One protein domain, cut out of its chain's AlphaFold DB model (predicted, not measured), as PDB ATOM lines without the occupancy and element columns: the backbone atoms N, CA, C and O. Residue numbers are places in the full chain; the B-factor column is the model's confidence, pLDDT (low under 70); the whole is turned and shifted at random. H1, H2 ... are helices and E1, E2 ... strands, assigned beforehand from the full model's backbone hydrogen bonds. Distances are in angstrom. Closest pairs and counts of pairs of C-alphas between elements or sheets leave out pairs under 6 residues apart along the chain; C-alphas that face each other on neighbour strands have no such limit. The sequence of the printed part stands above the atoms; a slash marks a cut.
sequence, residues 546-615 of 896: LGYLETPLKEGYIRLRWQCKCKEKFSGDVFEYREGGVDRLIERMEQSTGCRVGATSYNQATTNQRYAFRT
ATOM      1  N   LEU A 546     161.200 144.636 193.636       81.00
ATOM      2  CA  LEU A 546     162.020 145.375 194.597       81.00
ATOM      3  C   LEU A 546     163.187 144.533 195.141       81.00
ATOM      4  O   LEU A 546     164.005 145.041 195.899       81.00
ATOM      5  N   GLY A 547     163.269 143.246 194.785       84.50
ATOM      6  CA  GLY A 547     164.302 142.333 195.272       84.50
ATOM      7  C   GLY A 547     164.152 141.927 196.743       84.50
ATOM      8  O   GLY A 547     165.097 141.382 197.305       84.50
ATOM      9  N   TYR A 548     162.991 142.174 197.364       87.88
ATOM     10  CA  TYR A 548     162.677 141.735 198.732       87.88
ATOM     11  C   TYR A 548     162.205 140.282 198.802       87.88
ATOM     12  O   TYR A 548     162.307 139.641 199.849       87.88
ATOM     13  N   LEU A 549     161.674 139.755 197.699       93.12
ATOM     14  CA  LEU A 549     161.258 138.364 197.562       93.12
ATOM     15  C   LEU A 549     162.016 137.742 196.392       93.12
ATOM     16  O   LEU A 549     162.117 138.345 195.326       93.12
ATOM     17  N   GLU A 550     162.549 136.538 196.573       93.88
ATOM     18  CA  GLU A 550     163.175 135.814 195.468       93.88
ATOM     19  C   GLU A 550     162.157 135.536 194.346       93.88
ATOM     20  O   GLU A 550     160.962 135.342 194.597       93.88
ATOM     21  N   THR A 551     162.614 135.455 193.096       92.50
ATOM     22  CA  THR A 551     161.768 135.035 191.969       92.50
ATOM     23  C   THR A 551     161.214 133.622 192.203       92.50
ATOM     24  O   THR A 551     161.864 132.812 192.869       92.50
ATOM     25  N   PRO A 552     160.019 133.279 191.695       93.81
ATOM     26  CA  PRO A 552     159.564 131.891 191.695       93.81
ATOM     27  C   PRO A 552     160.569 131.010 190.944       93.81
ATOM     28  O   PRO A 552     161.025 131.392 189.865       93.81
ATOM     29  N   LEU A 553     160.932 129.861 191.520       95.06
ATOM     30  CA  LEU A 553     161.851 128.921 190.877       95.06
ATOM     31  C   LEU A 553     161.154 128.281 189.666       95.06
ATOM     32  O   LEU A 553     160.014 127.831 189.779       95.06
ATOM     33  N   LYS A 554     161.814 128.281 188.506       93.19
ATOM     34  CA  LYS A 554     161.286 127.661 187.281       93.19
ATOM     35  C   LYS A 554     161.427 126.136 187.351       93.19
ATOM     36  O   LYS A 554     162.332 125.622 188.006       93.19
ATOM     37  N   GLU A 555     160.554 125.419 186.651       93.75
ATOM     38  CA  GLU A 555     160.646 123.962 186.533       93.75
ATOM     39  C   GLU A 555     161.990 123.542 185.913       93.75
ATOM     40  O   GLU A 555     162.479 124.180 184.981       93.75
ATOM     41  N   GLY A 556     162.611 122.502 186.477       92.75
ATOM     42  CA  GLY A 556     163.936 122.017 186.073       92.75
ATOM     43  C   GLY A 556     165.122 122.850 186.579       92.75
ATOM     44  O   GLY A 556     166.264 122.454 186.368       92.75
ATOM     45  N   TYR A 557     164.885 123.975 187.260       95.25
ATOM     46  CA  TYR A 557     165.951 124.756 187.887       95.25
ATOM     47  C   TYR A 557     166.157 124.356 189.350       95.25
ATOM     48  O   TYR A 557     165.227 123.974 190.067       95.25
ATOM     49  N   ILE A 558     167.395 124.510 189.804       97.31
ATOM     50  CA  ILE A 558     167.831 124.335 191.184       97.31
ATOM     51  C   ILE A 558     168.309 125.693 191.693       97.31
ATOM     52  O   ILE A 558     169.132 126.356 191.065       97.31
ATOM     53  N   ARG A 559     167.791 126.133 192.840       97.62
ATOM     54  CA  ARG A 559     168.217 127.378 193.481       97.62
ATOM     55  C   ARG A 559     169.358 127.113 194.444       97.62
ATOM     56  O   ARG A 559     169.175 126.401 195.432       97.62
ATOM     57  N   LEU A 560     170.489 127.760 194.210       97.56
ATOM     58  CA  LEU A 560     171.609 127.806 195.139       97.56
ATOM     59  C   LEU A 560     171.475 129.020 196.046       97.56
ATOM     60  O   LEU A 560     171.098 130.099 195.594       97.56
ATOM     61  N   ARG A 561     171.780 128.854 197.333       97.12
ATOM     62  CA  ARG A 561     171.805 129.924 198.332       97.12
ATOM     63  C   ARG A 561     173.080 129.853 199.138       97.12
ATOM     64  O   ARG A 561     173.406 128.803 199.679       97.12
ATOM     65  N   TRP A 562     173.760 130.977 199.272       96.75
ATOM     66  CA  TRP A 562     175.012 131.049 200.013       96.75
ATOM     67  C   TRP A 562     175.149 132.397 200.710       96.75
ATOM     68  O   TRP A 562     174.420 133.352 200.432       96.75
ATOM     69  N   GLN A 563     176.073 132.477 201.659       95.75
ATOM     70  CA  GLN A 563     176.405 133.718 202.347       95.75
ATOM     71  C   GLN A 563     177.897 133.970 202.204       95.75
ATOM     72  O   GLN A 563     178.679 133.138 202.627       95.75
ATOM     73  N   CYS A 564     178.304 135.110 201.652       94.88
ATOM     74  CA  CYS A 564     179.721 135.446 201.519       94.88
ATOM     75  C   CYS A 564     180.364 135.776 202.884       94.88
ATOM     76  O   CYS A 564     179.681 136.153 203.842       94.88
ATOM     77  N   LYS A 565     181.702 135.755 202.954       92.81
ATOM     78  CA  LYS A 565     182.519 136.233 204.089       92.81
ATOM     79  C   LYS A 565     182.134 137.647 204.553       92.81
ATOM     80  O   LYS A 565     182.206 137.943 205.744       92.81
ATOM     81  N   CYS A 566     181.656 138.507 203.646       92.81
ATOM     82  CA  CYS A 566     181.143 139.845 203.977       92.81
ATOM     83  C   CYS A 566     179.740 139.858 204.618       92.81
ATOM     84  O   CYS A 566     179.194 140.934 204.857       92.81
ATOM     85  N   LYS A 567     179.160 138.682 204.893       93.25
ATOM     86  CA  LYS A 567     177.816 138.441 205.447       93.25
ATOM     87  C   LYS A 567     176.644 138.750 204.512       93.25
ATOM     88  O   LYS A 567     175.497 138.567 204.922       93.25
ATOM     89  N   GLU A 568     176.898 139.140 203.265       91.25
ATOM     90  CA  GLU A 568     175.848 139.283 202.252       91.25
ATOM     91  C   GLU A 568     175.330 137.899 201.831       91.25
ATOM     92  O   GLU A 568     176.114 136.972 201.622       91.25
ATOM     93  N   LYS A 569     174.002 137.757 201.772       93.69
ATOM     94  CA  LYS A 569     173.315 136.533 201.356       93.69
ATOM     95  C   LYS A 569     172.960 136.641 199.879       93.69
ATOM     96  O   LYS A 569     172.461 137.678 199.446       93.69
ATOM     97  N   PHE A 570     173.179 135.559 199.152       94.44
ATOM     98  CA  PHE A 570     172.910 135.455 197.729       94.44
ATOM     99  C   PHE A 570     172.050 134.236 197.448       94.44
ATOM    100  O   PHE A 570     172.052 133.252 198.195       94.44
ATOM    101  N   SER A 571     171.336 134.325 196.341       95.75
ATOM    102  CA  SER A 571     170.643 133.211 195.731       95.75
ATOM    103  C   SER A 571     170.797 133.319 194.227       95.75
ATOM    104  O   SER A 571     170.728 134.430 193.704       95.75
ATOM    105  N   GLY A 572     170.921 132.197 193.538       95.50
ATOM    106  CA  GLY A 572     170.856 132.176 192.088       95.50
ATOM    107  C   GLY A 572     170.348 130.835 191.588       95.50
ATOM    108  O   GLY A 572     170.429 129.825 192.289       95.50
ATOM    109  N   ASP A 573     169.769 130.859 190.396       96.44
ATOM    110  CA  ASP A 573     169.091 129.709 189.814       96.44
ATOM    111  C   ASP A 573     169.989 129.087 188.747       96.44
ATOM    112  O   ASP A 573     170.437 129.774 187.827       96.44
ATOM    113  N   VAL A 574     170.236 127.785 188.872       95.69
ATOM    114  CA  VAL A 574     171.026 127.000 187.925       95.69
ATOM    115  C   VAL A 574     170.175 125.912 187.293       95.69
ATOM    116  O   VAL A 574     169.259 125.375 187.910       95.69
ATOM    117  N   PHE A 575     170.478 125.590 186.048       93.38
ATOM    118  CA  PHE A 575     169.947 124.441 185.338       93.38
ATOM    119  C   PHE A 575     171.051 123.393 185.226       93.38
ATOM    120  O   PHE A 575     172.178 123.727 184.860       93.38
ATOM    121  N   GLU A 576     170.743 122.140 185.538       94.31
ATOM    122  CA  GLU A 576     171.700 121.040 185.464       94.31
ATOM    123  C   GLU A 576     171.595 120.340 184.107       94.31
ATOM    124  O   GLU A 576     170.558 119.782 183.758       94.31
ATOM    125  N   TYR A 577     172.667 120.382 183.318       91.06
ATOM    126  CA  TYR A 577     172.731 119.663 182.043       91.06
ATOM    127  C   TYR A 577     173.270 118.246 182.203       91.06
ATOM    128  O   TYR A 577     172.943 117.366 181.402       91.06
ATOM    129  N   ARG A 578     174.125 118.033 183.206       92.12
ATOM    130  CA  ARG A 578     174.762 116.754 183.491       92.12
ATOM    131  C   ARG A 578     174.621 116.445 184.966       92.12
ATOM    132  O   ARG A 578     174.940 117.294 185.787       92.12
ATOM    133  N   GLU A 579     174.214 115.222 185.270       95.06
ATOM    134  CA  GLU A 579     174.054 114.739 186.639       95.06
ATOM    135  C   GLU A 579     175.322 114.967 187.490       95.06
ATOM    136  O   GLU A 579     176.465 114.788 187.034       95.06
ATOM    137  N   GLY A 580     175.108 115.446 188.715       96.19
ATOM    138  CA  GLY A 580     176.153 115.853 189.656       96.19
ATOM    139  C   GLY A 580     176.883 117.141 189.260       96.19
ATOM    140  O   GLY A 580     177.888 117.499 189.875       96.19
ATOM    141  N   GLY A 581     176.439 117.837 188.211       95.31
ATOM    142  CA  GLY A 581     176.973 119.131 187.806       95.31
ATOM    143  C   GLY A 581     176.739 120.196 188.872       95.31
ATOM    144  O   GLY A 581     177.621 121.020 189.127       95.31
ATOM    145  N   VAL A 582     175.578 120.150 189.528       97.44
ATOM    146  CA  VAL A 582     175.247 121.065 190.625       97.44
ATOM    147  C   VAL A 582     176.075 120.766 191.870       97.44
ATOM    148  O   VAL A 582     176.591 121.706 192.474       97.44
ATOM    149  N   ASP A 583     176.297 119.496 192.204       97.69
ATOM    150  CA  ASP A 583     177.136 119.113 193.347       97.69
ATOM    151  C   ASP A 583     178.585 119.575 193.162       97.69
ATOM    152  O   ASP A 583     179.165 120.181 194.063       97.69
ATOM    153  N   ARG A 584     179.143 119.409 191.952       96.25
ATOM    154  CA  ARG A 584     180.477 119.934 191.604       96.25
ATOM    155  C   ARG A 584     180.550 121.457 191.699       96.25
ATOM    156  O   ARG A 584     181.597 122.000 192.052       96.25
ATOM    157  N   LEU A 585     179.471 122.163 191.355       95.69
ATOM    158  CA  LEU A 585     179.415 123.613 191.527       95.69
ATOM    159  C   LEU A 585     179.368 123.992 193.009       95.69
ATOM    160  O   LEU A 585     180.104 124.890 193.409       95.69
ATOM    161  N   ILE A 586     178.537 123.322 193.809       97.25
ATOM    162  CA  ILE A 586     178.425 123.546 195.254       97.25
ATOM    163  C   ILE A 586     179.780 123.351 195.916       97.25
ATOM    164  O   ILE A 586     180.273 124.282 196.546       97.25
ATOM    165  N   GLU A 587     180.416 122.200 195.700       96.69
ATOM    166  CA  GLU A 587     181.729 121.887 196.263       96.69
ATOM    167  C   GLU A 587     182.750 122.978 195.909       96.69
ATOM    168  O   GLU A 587     183.467 123.485 196.772       96.69
ATOM    169  N   ARG A 588     182.762 123.420 194.647       93.56
ATOM    170  CA  ARG A 588     183.654 124.486 194.189       93.56
ATOM    171  C   ARG A 588     183.372 125.823 194.872       93.56
ATOM    172  O   ARG A 588     184.310 126.485 195.313       93.56
ATOM    173  N   MET A 589     182.107 126.233 194.951       94.12
ATOM    174  CA  MET A 589     181.714 127.479 195.612       94.12
ATOM    175  C   MET A 589     182.046 127.437 197.108       94.12
ATOM    176  O   MET A 589     182.494 128.439 197.670       94.12
ATOM    177  N   GLU A 590     181.871 126.289 197.763       95.19
ATOM    178  CA  GLU A 590     182.249 126.083 199.161       95.19
ATOM    179  C   GLU A 590     183.768 126.180 199.347       95.19
ATOM    180  O   GLU A 590     184.223 126.845 200.279       95.19
ATOM    181  N   GLN A 591     184.558 125.612 198.433       92.94
ATOM    182  CA  GLN A 591     186.020 125.710 198.450       92.94
ATOM    183  C   GLN A 591     186.520 127.147 198.231       92.94
ATOM    184  O   GLN A 591     187.412 127.602 198.952       92.94
ATOM    185  N   SER A 592     185.958 127.892 197.272       88.62
ATOM    186  CA  SER A 592     186.428 129.249 196.959       88.62
ATOM    187  C   SER A 592     186.009 130.280 198.006       88.62
ATOM    188  O   SER A 592     186.811 131.108 198.469       88.62
ATOM    189  N   THR A 593     184.749 130.208 198.437       89.62
ATOM    190  CA  THR A 593     184.173 131.168 199.380       89.62
ATOM    191  C   THR A 593     184.365 130.757 200.836       89.62
ATOM    192  O   THR A 593     184.250 131.609 201.720       89.62
ATOM    193  N   GLY A 594     184.674 129.491 201.126       91.00
ATOM    194  CA  GLY A 594     184.691 128.946 202.488       91.00
ATOM    195  C   GLY A 594     183.319 128.991 203.167       91.00
ATOM    196  O   GLY A 594     183.242 129.018 204.395       91.00
ATOM    197  N   CYS A 595     182.242 129.112 202.388       94.00
ATOM    198  CA  CYS A 595     180.888 129.311 202.886       94.00
ATOM    199  C   CYS A 595     179.988 128.190 202.387       94.00
ATOM    200  O   CYS A 595     180.009 127.879 201.204       94.00
ATOM    201  N   ARG A 596     179.159 127.637 203.279       96.50
ATOM    202  CA  ARG A 596     178.217 126.565 202.944       96.50
ATOM    203  C   ARG A 596     177.202 127.024 201.896       96.50
ATOM    204  O   ARG A 596     176.595 128.091 202.057       96.50
ATOM    205  N   VAL A 597     176.972 126.197 200.882       97.62
ATOM    206  CA  VAL A 597     175.992 126.451 199.822       97.62
ATOM    207  C   VAL A 597     174.823 125.480 199.973       97.62
ATOM    208  O   VAL A 597     174.991 124.270 200.044       97.62
ATOM    209  N   GLY A 598     173.608 126.015 200.065       97.50
ATOM    210  CA  GLY A 598     172.382 125.224 200.110       97.50
ATOM    211  C   GLY A 598     171.719 125.153 198.741       97.50
ATOM    212  O   GLY A 598     171.460 126.197 198.143       97.50
ATOM    213  N   ALA A 599     171.381 123.950 198.283       97.69
ATOM    214  CA  ALA A 599     170.565 123.736 197.092       97.69
ATOM    215  C   ALA A 599     169.084 123.555 197.447       97.69
ATOM    216  O   ALA A 599     168.720 123.049 198.508       97.69
ATOM    217  N   THR A 600     168.193 123.992 196.564       97.31
ATOM    218  CA  THR A 600     166.755 123.732 196.656       97.31
ATOM    219  C   THR A 600     166.231 123.454 195.261       97.31
ATOM    220  O   THR A 600     166.241 124.344 194.411       97.31
ATOM    221  N   SER A 601     165.791 122.223 195.024       96.38
ATOM    222  CA  SER A 601     165.163 121.820 193.771       96.38
ATOM    223  C   SER A 601     163.764 122.419 193.634       96.38
ATOM    224  O   SER A 601     163.124 122.811 194.615       96.38
ATOM    225  N   TYR A 602     163.287 122.517 192.396       96.00
ATOM    226  CA  TYR A 602     161.903 122.875 192.113       96.00
ATOM    227  C   TYR A 602     160.931 121.874 192.756       96.00
ATOM    228  O   TYR A 602     161.114 120.663 192.659       96.00
ATOM    229  N   ASN A 603     159.887 122.390 193.401       94.31
ATOM    230  CA  ASN A 603     158.807 121.596 193.970       94.31
ATOM    231  C   ASN A 603     157.480 122.263 193.589       94.31
ATOM    232  O   ASN A 603     157.284 123.440 193.868       94.31
ATOM    233  N   GLN A 604     156.569 121.528 192.952       92.69
ATOM    234  CA  GLN A 604     155.272 122.075 192.539       92.69
ATOM    235  C   GLN A 604     154.387 122.465 193.736       92.69
ATOM    236  O   GLN A 604     153.570 123.377 193.624       92.69
ATOM    237  N   ALA A 605     154.561 121.815 194.894       93.31
ATOM    238  CA  ALA A 605     153.770 122.069 196.097       93.31
ATOM    239  C   ALA A 605     154.191 123.348 196.842       93.31
ATOM    240  O   ALA A 605     153.408 123.902 197.616       93.31
ATOM    241  N   THR A 606     155.415 123.838 196.628       90.69
ATOM    242  CA  THR A 606     155.971 124.980 197.361       90.69
ATOM    243  C   THR A 606     156.612 125.976 196.406       90.69
ATOM    244  O   THR A 606     157.430 125.623 195.570       90.69
ATOM    245  N   THR A 607     156.337 127.276 196.561       84.19
ATOM    246  CA  THR A 607     156.954 128.291 195.680       84.19
ATOM    247  C   THR A 607     158.478 128.365 195.824       84.19
ATOM    248  O   THR A 607     159.143 128.990 194.998       84.19
ATOM    249  N   ASN A 608     159.035 127.761 196.884       87.75
ATOM    250  CA  ASN A 608     160.452 127.779 197.248       87.75
ATOM    251  C   ASN A 608     161.042 129.189 197.372       87.75
ATOM    252  O   ASN A 608     162.261 129.343 197.408       87.75
ATOM    253  N   GLN A 609     160.197 130.219 197.462       92.31
ATOM    254  CA  GLN A 609     160.617 131.606 197.595       92.31
ATOM    255  C   GLN A 609     160.956 131.907 199.049       92.31
ATOM    256  O   GLN A 609     160.206 131.561 199.963       92.31
ATOM    257  N   ARG A 610     162.068 132.609 199.265       94.25
ATOM    258  CA  ARG A 610     162.395 133.209 200.560       94.25
ATOM    259  C   ARG A 610     162.428 134.723 200.442       94.25
ATOM    260  O   ARG A 610     162.677 135.275 199.370       94.25
ATOM    261  N   TYR A 611     162.172 135.395 201.558       90.81
ATOM    262  CA  TYR A 611     162.417 136.826 201.652       90.81
ATOM    263  C   TYR A 611     163.925 137.067 201.605       90.81
ATOM    264  O   TYR A 611     164.669 136.652 202.497       90.81
ATOM    265  N   ALA A 612     164.366 137.727 200.542       84.25
ATOM    266  CA  ALA A 612     165.733 138.172 200.381       84.25
ATOM    267  C   ALA A 612     165.813 139.585 200.956       84.25
ATOM    268  O   ALA A 612     165.542 140.571 200.278       84.25
ATOM    269  N   PHE A 613     166.157 139.709 202.238       79.81
ATOM    270  CA  PHE A 613     166.442 141.032 202.784       79.81
ATOM    271  C   PHE A 613     167.796 141.507 202.249       79.81
ATOM    272  O   PHE A 613     168.849 141.236 202.831       79.81
ATOM    273  N   ARG A 614     167.772 142.185 201.099       77.62
ATOM    274  CA  ARG A 614     168.955 142.816 200.526       77.62
ATOM    275  C   ARG A 614     169.117 144.195 201.147       77.62
ATOM    276  O   ARG A 614     168.255 145.057 201.006       77.62
ATOM    277  N   THR A 615     170.235 144.418 201.832       76.38
ATOM    278  CA  THR A 615     170.572 145.766 202.291       76.38
ATOM    279  C   THR A 615     170.861 146.640 201.067       76.38
ATOM    280  O   THR A 615     171.731 146.279 200.255       76.38
TER     281      THR A 615
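This is residues 546 to 615 of the 896 residues of an uncharacterized protein of Phaeosphaeria nodorum (strain SN15 / ATCC MYA-4574 / FGSC 10173) (UniProt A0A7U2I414). A small, strongly twisted sheet of three strands has one helix, H1, packed along one face, making two layers; residues 602 to 615 form a long unnamed tail. The printed part has 70 residues, with E1, E2, H1 and E3 in that order, under half in named elements. The sheet, E2 E1 E3, is antiparallel; the class is mixed. It is compact, with a radius of gyration of the C-alphas of 12.5 A, and flat, spanning 35 by 32 by 15 A.

Start at E1, residues 557 to 563, the inner strand. E2, residues 569 to 576, forms a hairpin with it, antiparallel at 152 degrees; find N 558 and O 574, 2.8 A apart, within hydrogen-bond range. H1, residues 581 to 593, is on the sheet at a height of 9.5 A, along the strands, at 13 degrees to E1 on the local plane. Every O i to N i+4 pair in H1 is within hydrogen-bond range. E3, residues 597 to 601, is antiparallel to E1 at 157 degrees; N 559 and O 600 are 2.8 A apart, within hydrogen-bond range. The closest C-alphas of H1 and E3, Ile 586 and Val 597, are 5.9 A apart. E2, H1 and E3 form a split strand-helix-strand unit, E1 between its strands, with a right-handed crossover.

Find C-alpha 557 at (165.951, 124.756, 187.887), where E1 begins its 20.0 A. E2 spans 22.3 A, H1 18.2 A and E3 13.2 A, ending at C-alpha 601, (165.163, 121.820, 193.771).

The C-alphas farthest apart, Glu 579 and Thr 615, are 34.9 A apart. The links between named elements are tight, the printed part has no cut, and no printed residue is under pLDDT 70.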